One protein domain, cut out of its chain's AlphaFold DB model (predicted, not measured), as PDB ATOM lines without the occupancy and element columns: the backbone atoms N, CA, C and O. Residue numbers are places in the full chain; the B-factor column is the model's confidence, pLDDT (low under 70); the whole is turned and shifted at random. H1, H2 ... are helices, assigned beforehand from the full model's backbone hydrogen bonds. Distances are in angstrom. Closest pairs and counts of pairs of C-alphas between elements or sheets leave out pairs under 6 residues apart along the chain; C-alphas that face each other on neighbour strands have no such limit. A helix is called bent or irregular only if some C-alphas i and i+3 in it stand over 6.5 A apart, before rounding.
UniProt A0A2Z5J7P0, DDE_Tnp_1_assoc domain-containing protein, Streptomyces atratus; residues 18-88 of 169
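Overview. This is residues 18 to 88 of the 169 residues of the protein "DDE_Tnp_1_assoc domain-containing protein" of Streptomyces atratus (UniProt A0A2Z5J7P0). An open, angular arrangement of helices: the longest helix, H5, sticks out as a free arm after H4, while H3 forms the middle of the body, with H1 packed on its residues 43 to 47 and H4 crossing its residues 48 to 53 nearly at a right angle. Residues 34 to 40 also stick out, of which 34 to 35 belong to H2 and 36 to 40 to the link from H2 to H3. The printed part has 71 residues with five named helices, in the order H1, H2, H3, H4, H5, and no named strand; the class is all helix. It is only just loose, close to compact, with a radius of gyration of the C-alphas of 13.7 A, and it spans 36 by 36 by 29 A.

Along the chain. H5, residues 73 to 88, is 24.0 A long, from C-alpha 73 at (5.910, -27.912, 166.137) to C-alpha 88 at (-8.913, -29.788, 147.366). It has a kink of 28 degrees near residue 80 and is only just irregular, with C-alphas 74 and 77 7.0 A apart. H4, residues 60 to 69, measures 14.3 A, and H3, residues 42 to 54, measures 18.2 A. H2, residues 32 to 35, is 7.1 A long and irregular, with C-alphas 32 and 35 that same distance apart. H1, residues 18 to 27, measures 14.2 A and begins with C-alpha 18 at (-19.993, -39.624, 165.793).

Arrangement. H5 touches no helix and is apart from H4. H4 touches H3, about perpendicular at 84 degrees, with the C-alphas of Ile 63 and Ala 52 closest at 5.6 A; H3 takes part with residues 48 to 53 alone. With residues 43 to 47 alone, H3 touches H1, the closest C-alphas being those of Leu 43 and Leu 26, 6.4 A apart. H1 and H3 run opposite ways at a shallow tilt of 34 degrees, only just short of steep. H2 touches no helix and is only just apart from H3, at 8.3 A between their closest C-alphas. In H1, H3 and H4 every O i to N i+4 pair is within hydrogen-bond range, against 8 of 12 in H5; H2 is too short for such a pair, and its one O i to N i+3 pair is not within range.

Size, cuts and confidence. The C-alphas of Leu 35 and Ser 74 are the two farthest apart, at 36.5 A. Residues 34 to 40 stand free, as do residues 71 to 88, of which 73 to 88 belong to H5. The printed part has no cut and no long link. The mean pLDDT of the printed part is 70.8, with low confidence in residues 18 to 19, 30 to 40 and 71 to 88.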
ATOM      1  N   GLU A  18     -19.502 -40.514 164.725       69.75
ATOM      2  CA  GLU A  18     -19.993 -39.624 165.793       69.75
ATOM      3  C   GLU A  18     -19.316 -38.242 165.781       69.75
ATOM      4  O   GLU A  18     -19.952 -37.212 165.989       69.75
ATOM      5  N   ALA A  19     -18.008 -38.184 165.510       67.12
ATOM      6  CA  ALA A  19     -17.279 -36.921 165.405       67.12
ATOM      7  C   ALA A  19     -17.625 -36.158 164.112       67.12
ATOM      8  O   ALA A  19     -17.610 -34.923 164.097       67.12
ATOM      9  N   ALA A  20     -17.946 -36.877 163.031       70.38
ATOM     10  CA  ALA A  20     -18.467 -36.278 161.806       70.38
ATOM     11  C   ALA A  20     -19.878 -35.700 162.022       70.38
ATOM     12  O   ALA A  20     -20.132 -34.570 161.597       70.38
ATOM     13  N   ASP A  21     -20.736 -36.413 162.753       79.44
ATOM     14  CA  ASP A  21     -22.078 -35.951 163.120       79.44
ATOM     15  C   ASP A  21     -22.022 -34.733 164.052       79.44
ATOM     16  O   ASP A  21     -22.668 -33.719 163.793       79.44
ATOM     17  N   LEU A  22     -21.122 -34.735 165.046       78.44
ATOM     18  CA  LEU A  22     -20.851 -33.561 165.879       78.44
ATOM     19  C   LEU A  22     -20.463 -32.351 165.019       78.44
ATOM     20  O   LEU A  22     -20.995 -31.259 165.198       78.44
ATOM     21  N   ARG A  23     -19.548 -32.516 164.059       77.81
ATOM     22  CA  ARG A  23     -19.139 -31.419 163.171       77.81
ATOM     23  C   ARG A  23     -20.314 -30.896 162.340       77.81
ATOM     24  O   ARG A  23     -20.428 -29.683 162.158       77.81
ATOM     25  N   GLN A  24     -21.160 -31.788 161.834       76.25
ATOM     26  CA  GLN A  24     -22.344 -31.424 161.061       76.25
ATOM     27  C   GLN A  24     -23.369 -30.693 161.935       76.25
ATOM     28  O   GLN A  24     -23.830 -29.616 161.557       76.25
ATOM     29  N   PHE A  25     -23.633 -31.190 163.138       78.50
ATOM     30  CA  PHE A  25     -24.500 -30.546 164.119       78.50
ATOM     31  C   PHE A  25     -24.004 -29.142 164.491       78.50
ATOM     32  O   PHE A  25     -24.764 -28.174 164.474       78.50
ATOM     33  N   LEU A  26     -22.703 -28.990 164.741       76.44
ATOM     34  CA  LEU A  26     -22.103 -27.701 165.083       76.44
ATOM     35  C   LEU A  26     -22.101 -26.699 163.921       76.44
ATOM     36  O   LEU A  26     -22.026 -25.497 164.161       76.44
ATOM     37  N   SER A  27     -22.201 -27.163 162.671       77.25
ATOM     38  CA  SER A  27     -22.320 -26.282 161.503       77.25
ATOM     39  C   SER A  27     -23.693 -25.612 161.382       77.25
ATOM     40  O   SER A  27     -23.803 -24.564 160.751       77.25
ATOM     41  N   LEU A  28     -24.720 -26.185 162.020       77.62
ATOM     42  CA  LEU A  28     -26.075 -25.631 162.050       77.62
ATOM     43  C   LEU A  28     -26.225 -24.497 163.068       77.62
ATOM     44  O   LEU A  28     -27.209 -23.764 163.014       77.62
ATOM     45  N   VAL A  29     -25.271 -24.347 163.996       78.31
ATOM     46  CA  VAL A  29     -25.288 -23.290 165.010       78.31
ATOM     47  C   VAL A  29     -24.854 -21.973 164.353       78.31
ATOM     48  O   VAL A  29     -23.684 -21.841 163.981       78.31
ATOM     49  N   PRO A  30     -25.753 -20.978 164.213       65.88
ATOM     50  CA  PRO A  30     -25.400 -19.688 163.629       65.88
ATOM     51  C   PRO A  30     -24.352 -18.999 164.509       65.88
ATOM     52  O   PRO A  30     -24.564 -18.857 165.713       65.88
ATOM     53  N   ASP A  31     -23.220 -18.575 163.936       68.56
ATOM     54  CA  ASP A  31     -22.152 -17.924 164.706       68.56
ATOM     55  C   ASP A  31     -22.611 -16.530 165.183       68.56
ATOM     56  O   ASP A  31     -22.743 -15.611 164.365       68.56
ATOM     57  N   PRO A  32     -22.809 -16.309 166.500       67.69
ATOM     58  CA  PRO A  32     -23.250 -15.015 167.027       67.69
ATOM     59  C   PRO A  32     -22.199 -13.910 166.833       67.69
ATOM     60  O   PRO A  32     -22.482 -12.729 167.042       67.69
ATOM     61  N   ARG A  33     -20.967 -14.265 166.436       62.97
ATOM     62  CA  ARG A  33     -19.873 -13.318 166.179       62.97
ATOM     63  C   ARG A  33     -20.003 -12.607 164.830       62.97
ATOM     64  O   ARG A  33     -19.251 -11.659 164.592       62.97
ATOM     65  N   GLY A  34     -20.984 -12.984 164.002       61.16
ATOM     66  CA  GLY A  34     -21.239 -12.395 162.683       61.16
ATOM     67  C   GLY A  34     -21.411 -10.870 162.675       61.16
ATOM     68  O   GLY A  34     -21.056 -10.229 161.693       61.16
ATOM     69  N   LEU A  35     -21.843 -10.262 163.787       61.97
ATOM     70  CA  LEU A  35     -21.999  -8.802 163.906       61.97
ATOM     71  C   LEU A  35     -20.704  -8.045 164.261       61.97
ATOM     72  O   LEU A  35     -20.668  -6.822 164.168       61.97
ATOM     73  N   ARG A  36     -19.647  -8.739 164.704       66.69
ATOM     74  CA  ARG A  36     -18.397  -8.118 165.201       66.69
ATOM     75  C   ARG A  36     -17.154  -8.503 164.389       66.69
ATOM     76  O   ARG A  36     -16.050  -8.092 164.740       66.69
ATOM     77  N   GLY A  37     -17.340  -9.267 163.311       59.59
ATOM     78  CA  GLY A  37     -16.269  -9.814 162.482       59.59
ATOM     79  C   GLY A  37     -15.683 -11.113 163.048       59.59
ATOM     80  O   GLY A  37     -15.376 -11.228 164.238       59.59
ATOM     81  N   CYS A  38     -15.497 -12.111 162.183       64.56
ATOM     82  CA  CYS A  38     -14.944 -13.412 162.561       64.56
ATOM     83  C   CYS A  38     -13.407 -13.392 162.508       64.56
ATOM     84  O   CYS A  38     -12.811 -13.365 161.435       64.56
ATOM     85  N   ARG A  39     -12.749 -13.443 163.675       67.94
ATOM     86  CA  ARG A  39     -11.281 -13.608 163.797       67.94
ATOM     87  C   ARG A  39     -10.827 -15.063 163.599       67.94
ATOM     88  O   ARG A  39      -9.717 -15.296 163.140       67.94
ATOM     89  N   TYR A  40     -11.683 -16.024 163.949       63.22
ATOM     90  CA  TYR A  40     -11.448 -17.465 163.830       63.22
ATOM     91  C   TYR A  40     -12.770 -18.157 163.471       63.22
ATOM     92  O   TYR A  40     -13.805 -17.737 163.994       63.22
ATOM     93  N   PRO A  41     -12.773 -19.199 162.619       72.44
ATOM     94  CA  PRO A  41     -13.998 -19.930 162.307       72.44
ATOM     95  C   PRO A  41     -14.538 -20.611 163.573       72.44
ATOM     96  O   PRO A  41     -13.847 -21.442 164.169       72.44
ATOM     97  N   ALA A  42     -15.764 -20.267 163.985       73.38
ATOM     98  CA  ALA A  42     -16.386 -20.768 165.214       73.38
ATOM     99  C   ALA A  42     -16.426 -22.298 165.277       73.38
ATOM    100  O   ALA A  42     -16.121 -22.880 166.315       73.38
ATOM    101  N   LEU A  43     -16.690 -22.947 164.139       76.81
ATOM    102  CA  LEU A  43     -16.676 -24.403 164.022       76.81
ATOM    103  C   LEU A  43     -15.320 -25.005 164.417       76.81
ATOM    104  O   LEU A  43     -15.272 -25.996 165.135       76.81
ATOM    105  N   ALA A  44     -14.206 -24.394 163.998       78.50
ATOM    106  CA  ALA A  44     -12.882 -24.900 164.348       78.50
ATOM    107  C   ALA A  44     -12.604 -24.757 165.849       78.50
ATOM    108  O   ALA A  44     -12.088 -25.687 166.462       78.50
ATOM    109  N   LEU A  45     -12.981 -23.623 166.450       81.81
ATOM    110  CA  LEU A  45     -12.836 -23.414 167.893       81.81
ATOM    111  C   LEU A  45     -13.674 -24.413 168.695       81.81
ATOM    112  O   LEU A  45     -13.197 -24.954 169.691       81.81
ATOM    113  N   LEU A  46     -14.899 -24.681 168.247       82.25
ATOM    114  CA  LEU A  46     -15.824 -25.562 168.944       82.25
ATOM    115  C   LEU A  46     -15.422 -27.035 168.824       82.25
ATOM    116  O   LEU A  46     -15.440 -27.745 169.824       82.25
ATOM    117  N   CYS A  47     -14.970 -27.479 167.647       84.56
ATOM    118  CA  CYS A  47     -14.432 -28.830 167.462       84.56
ATOM    119  C   CYS A  47     -13.196 -29.077 168.334       84.56
ATOM    120  O   CYS A  47     -13.065 -30.131 168.950       84.56
ATOM    121  N   VAL A  48     -12.292 -28.099 168.407       83.50
ATOM    122  CA  VAL A  48     -11.078 -28.200 169.222       83.50
ATOM    123  C   VAL A  48     -11.418 -28.201 170.719       83.50
ATOM    124  O   VAL A  48     -10.857 -28.993 171.473       83.50
ATOM    125  N   ALA A  49     -12.378 -27.377 171.151       84.12
ATOM    126  CA  ALA A  49     -12.876 -27.406 172.523       84.12
ATOM    127  C   ALA A  49     -13.556 -28.745 172.863       84.12
ATOM    128  O   ALA A  49     -13.309 -29.300 173.931       84.12
ATOM    129  N   ALA A  50     -14.359 -29.301 171.950       84.94
ATOM    130  CA  ALA A  50     -14.996 -30.603 172.128       84.94
ATOM    131  C   ALA A  50     -13.963 -31.733 172.250       84.94
ATOM    132  O   ALA A  50     -14.078 -32.570 173.143       84.94
ATOM    133  N   ALA A  51     -12.916 -31.720 171.419       83.19
ATOM    134  CA  ALA A  51     -11.805 -32.660 171.526       83.19
ATOM    135  C   ALA A  51     -11.108 -32.558 172.894       83.19
ATOM    136  O   ALA A  51     -10.917 -33.575 173.557       83.19
ATOM    137  N   ALA A  52     -10.825 -31.342 173.374       84.06
ATOM    138  CA  ALA A  52     -10.237 -31.137 174.698       84.06
ATOM    139  C   ALA A  52     -11.132 -31.696 175.825       84.06
ATOM    140  O   ALA A  52     -10.642 -32.379 176.729       84.06
ATOM    141  N   VAL A  53     -12.449 -31.478 175.759       86.62
ATOM    142  CA  VAL A  53     -13.407 -32.019 176.743       86.62
ATOM    143  C   VAL A  53     -13.461 -33.549 176.694       86.62
ATOM    144  O   VAL A  53     -13.422 -34.185 177.747       86.62
ATOM    145  N   LEU A  54     -13.472 -34.149 175.499       82.38
ATOM    146  CA  LEU A  54     -13.402 -35.605 175.313       82.38
ATOM    147  C   LEU A  54     -12.115 -36.200 175.904       82.38
ATOM    148  O   LEU A  54     -12.145 -37.295 176.461       82.38
ATOM    149  N   THR A  55     -11.001 -35.462 175.861       81.94
ATOM    150  CA  THR A  55      -9.745 -35.860 176.526       81.94
ATOM    151  C   THR A  55      -9.726 -35.619 178.041       81.94
ATOM    152  O   THR A  55      -8.773 -36.016 178.710       81.94
ATOM    153  N   GLY A  56     -10.778 -35.015 178.607       83.31
ATOM    154  CA  GLY A  56     -10.952 -34.832 180.049       83.31
ATOM    155  C   GLY A  56     -10.697 -33.418 180.576       83.31
ATOM    156  O   GLY A  56     -10.668 -33.233 181.796       83.31
ATOM    157  N   ALA A  57     -10.540 -32.409 179.714       85.62
ATOM    158  CA  ALA A  57     -10.438 -31.022 180.160       85.62
ATOM    159  C   ALA A  57     -11.764 -30.562 180.798       85.62
ATOM    160  O   ALA A  57     -12.815 -30.573 180.159       85.62
ATOM    161  N   ARG A  58     -11.720 -30.150 182.073       80.31
ATOM    162  CA  ARG A  58     -12.899 -29.686 182.837       80.31
ATOM    163  C   ARG A  58     -12.927 -28.178 183.101       80.31
ATOM    164  O   ARG A  58     -13.796 -27.705 183.826       80.31
ATOM    165  N   SER A  59     -11.992 -27.416 182.535       82.69
ATOM    166  CA  SER A  59     -11.932 -25.959 182.681       82.69
ATOM    167  C   SER A  59     -11.489 -25.280 181.387       82.69
ATOM    168  O   SER A  59     -10.775 -25.868 180.577       82.69
ATOM    169  N   LEU A  60     -11.887 -24.017 181.204       78.69
ATOM    170  CA  LEU A  60     -11.475 -23.195 180.058       78.69
ATOM    171  C   LEU A  60      -9.952 -23.025 179.976       78.69
ATOM    172  O   LEU A  60      -9.396 -23.035 178.881       78.69
ATOM    173  N   ILE A  61      -9.286 -22.913 181.129       87.50
ATOM    174  CA  ILE A  61      -7.821 -22.830 181.214       87.50
ATOM    175  C   ILE A  61      -7.192 -24.133 180.709       87.50
ATOM    176  O   ILE A  61      -6.344 -24.090 179.824       87.50
ATOM    177  N   ALA A  62      -7.680 -25.286 181.176       81.31
ATOM    178  CA  ALA A  62      -7.181 -26.593 180.745       81.31
ATOM    179  C   ALA A  62      -7.414 -26.845 179.246       81.31
ATOM    180  O   ALA A  62      -6.576 -27.444 178.580       81.31
ATOM    181  N   ILE A  63      -8.532 -26.361 178.696       83.38
ATOM    182  CA  ILE A  63      -8.777 -26.400 177.249       83.38
ATOM    183  C   ILE A  63      -7.732 -25.540 176.525       83.38
ATOM    184  O   ILE A  63      -7.137 -26.001 175.558       83.38
ATOM    185  N   GLY A  64      -7.469 -24.317 176.993       85.88
ATOM    186  CA  GLY A  64      -6.448 -23.442 176.410       85.88
ATOM    187  C   GLY A  64      -5.058 -24.081 176.400       85.88
ATOM    188  O   GLY A  64      -4.393 -24.085 175.365       85.88
ATOM    189  N   GLU A  65      -4.662 -24.692 177.514       83.69
ATOM    190  CA  GLU A  65      -3.404 -25.435 177.635       83.69
ATOM    191  C   GLU A  65      -3.343 -26.610 176.653       83.69
ATOM    192  O   GLU A  65      -2.378 -26.720 175.894       83.69
ATOM    193  N   TRP A  66      -4.408 -27.416 176.576       87.62
ATOM    194  CA  TRP A  66      -4.509 -28.530 175.629       87.62
ATOM    195  C   TRP A  66      -4.359 -28.066 174.175       87.62
ATOM    196  O   TRP A  66      -3.629 -28.673 173.395       87.62
ATOM    197  N   ILE A  67      -4.984 -26.942 173.814       83.44
ATOM    198  CA  ILE A  67      -4.878 -26.345 172.473       83.44
ATOM    199  C   ILE A  67      -3.453 -25.884 172.179       83.44
ATOM    200  O   ILE A  67      -2.971 -26.046 171.056       83.44
ATOM    201  N   THR A  68      -2.782 -25.277 173.157       83.88
ATOM    202  CA  THR A  68      -1.400 -24.818 172.980       83.88
ATOM    203  C   THR A  68      -0.418 -25.976 172.860       83.88
ATOM    204  O   THR A  68       0.494 -25.900 172.038       83.88
ATOM    205  N   ASP A  69      -0.636 -27.059 173.605       77.56
ATOM    206  CA  ASP A  69       0.187 -28.266 173.542       77.56
ATOM    207  C   ASP A  69      -0.015 -29.007 172.213       77.56
ATOM    208  O   ASP A  69       0.949 -29.328 171.512       77.56
ATOM    209  N   ALA A  70      -1.273 -29.103 171.768       73.94
ATOM    210  CA  ALA A  70      -1.647 -29.568 170.437       73.94
ATOM    211  C   ALA A  70      -1.132 -28.661 169.307       73.94
ATOM    212  O   ALA A  70      -1.299 -29.024 168.148       73.94
ATOM    213  N   ARG A  71      -0.523 -27.498 169.612       66.06
ATOM    214  CA  ARG A  71       0.119 -26.593 168.644       66.06
ATOM    215  C   ARG A  71       1.649 -26.741 168.562       66.06
ATOM    216  O   ARG A  71       2.271 -26.132 167.693       66.06
ATOM    217  N   SER A  72       2.254 -27.631 169.346       60.12
ATOM    218  CA  SER A  72       3.705 -27.897 169.358       60.12
ATOM    219  C   SER A  72       4.297 -28.296 167.989       60.12
ATOM    220  O   SER A  72       3.760 -29.157 167.319       60.12
ATOM    221  N   PRO A  73       5.436 -27.760 167.527       57.03
ATOM    222  CA  PRO A  73       5.910 -27.912 166.137       57.03
ATOM    223  C   PRO A  73       6.131 -29.355 165.625       57.03
ATOM    224  O   PRO A  73       6.276 -29.549 164.420       57.03
ATOM    225  N   SER A  74       6.106 -30.377 166.484       57.50
ATOM    226  CA  SER A  74       6.223 -31.789 166.095       57.50
ATOM    227  C   SER A  74       5.051 -32.320 165.249       57.50
ATOM    228  O   SER A  74       5.281 -33.156 164.379       57.50
ATOM    229  N   TRP A  75       3.814 -31.818 165.402       51.97
ATOM    230  CA  TRP A  75       2.673 -32.208 164.536       51.97
ATOM    231  C   TRP A  75       2.530 -31.317 163.285       51.97
ATOM    232  O   TRP A  75       1.707 -31.603 162.410       51.97
ATOM    233  N   ALA A  76       3.335 -30.254 163.154       54.97
ATOM    234  CA  ALA A  76       3.230 -29.284 162.059       54.97
ATOM    235  C   ALA A  76       3.479 -29.910 160.673       54.97
ATOM    236  O   ALA A  76       2.872 -29.489 159.683       54.97
ATOM    237  N   CYS A  77       4.294 -30.972 160.599       54.56
ATOM    238  CA  CYS A  77       4.485 -31.739 159.365       54.56
ATOM    239  C   CYS A  77       3.162 -32.358 158.865       54.56
ATOM    240  O   CYS A  77       2.894 -32.354 157.663       54.56
ATOM    241  N   SER A  78       2.289 -32.802 159.772       56.47
ATOM    242  CA  SER A  78       1.000 -33.438 159.458       56.47
ATOM    243  C   SER A  78      -0.080 -32.426 159.050       56.47
ATOM    244  O   SER A  78      -0.908 -32.705 158.181       56.47
ATOM    245  N   ALA A  79      -0.042 -31.212 159.608       53.59
ATOM    246  CA  ALA A  79      -1.001 -30.144 159.306       53.59
ATOM    247  C   ALA A  79      -0.897 -29.620 157.862       53.59
ATOM    248  O   ALA A  79      -1.908 -29.258 157.251       53.59
ATOM    249  N   SER A  80       0.311 -29.635 157.284       54.16
ATOM    250  CA  SER A  80       0.545 -29.248 155.884       54.16
ATOM    251  C   SER A  80      -0.232 -30.131 154.891       54.16
ATOM    252  O   SER A  80      -0.711 -29.652 153.859       54.16
ATOM    253  N   ARG A  81      -0.462 -31.405 155.248       50.66
ATOM    254  CA  ARG A  81      -1.266 -32.367 154.479       50.66
ATOM    255  C   ARG A  81      -2.773 -32.122 154.637       50.66
ATOM    256  O   ARG A  81      -3.520 -32.215 153.662       50.66
ATOM    257  N   GLN A  82      -3.220 -31.734 155.832       50.19
ATOM    258  CA  GLN A  82      -4.628 -31.419 156.100       50.19
ATOM    259  C   GLN A  82      -5.085 -30.132 155.387       50.19
ATOM    260  O   GLN A  82      -6.207 -30.078 154.881       50.19
ATOM    261  N   ASN A  83      -4.207 -29.125 155.282       49.31
ATOM    262  CA  ASN A  83      -4.482 -27.894 154.533       49.31
ATOM    263  C   ASN A  83      -4.634 -28.172 153.024       49.31
ATOM    264  O   ASN A  83      -5.541 -27.645 152.386       49.31
ATOM    265  N   ARG A  84      -3.834 -29.097 152.470       47.03
ATOM    266  CA  ARG A  84      -3.985 -29.561 151.077       47.03
ATOM    267  C   ARG A  84      -5.334 -30.249 150.836       47.03
ATOM    268  O   ARG A  84      -5.935 -30.046 149.793       47.03
ATOM    269  N   SER A  85      -5.836 -30.987 151.823       48.09
ATOM    270  CA  SER A  85      -7.111 -31.713 151.724       48.09
ATOM    271  C   SER A  85      -8.330 -30.779 151.802       48.09
ATOM    272  O   SER A  85      -9.285 -30.958 151.055       48.09
ATOM    273  N   GLN A  86      -8.280 -29.728 152.637       43.38
ATOM    274  CA  GLN A  86      -9.316 -28.680 152.654       43.38
ATOM    275  C   GLN A  86      -9.240 -27.730 151.446       43.38
ATOM    276  O   GLN A  86     -10.260 -27.174 151.040       43.38
ATOM    277  N   ALA A  87      -8.052 -27.542 150.858       45.53
ATOM    278  CA  ALA A  87      -7.888 -26.809 149.603       45.53
ATOM    279  C   ALA A  87      -8.444 -27.594 148.401       45.53
ATOM    280  O   ALA A  87      -9.057 -26.996 147.521       45.53
ATOM    281  N   SER A  88      -8.305 -28.928 148.389       50.88
ATOM    282  CA  SER A  88      -8.913 -29.788 147.366       50.88
ATOM    283  C   SER A  88     -10.446 -29.783 147.415       50.88
ATOM    284  O   SER A  88     -11.073 -29.822 146.360       50.88
TER     285      SER A  88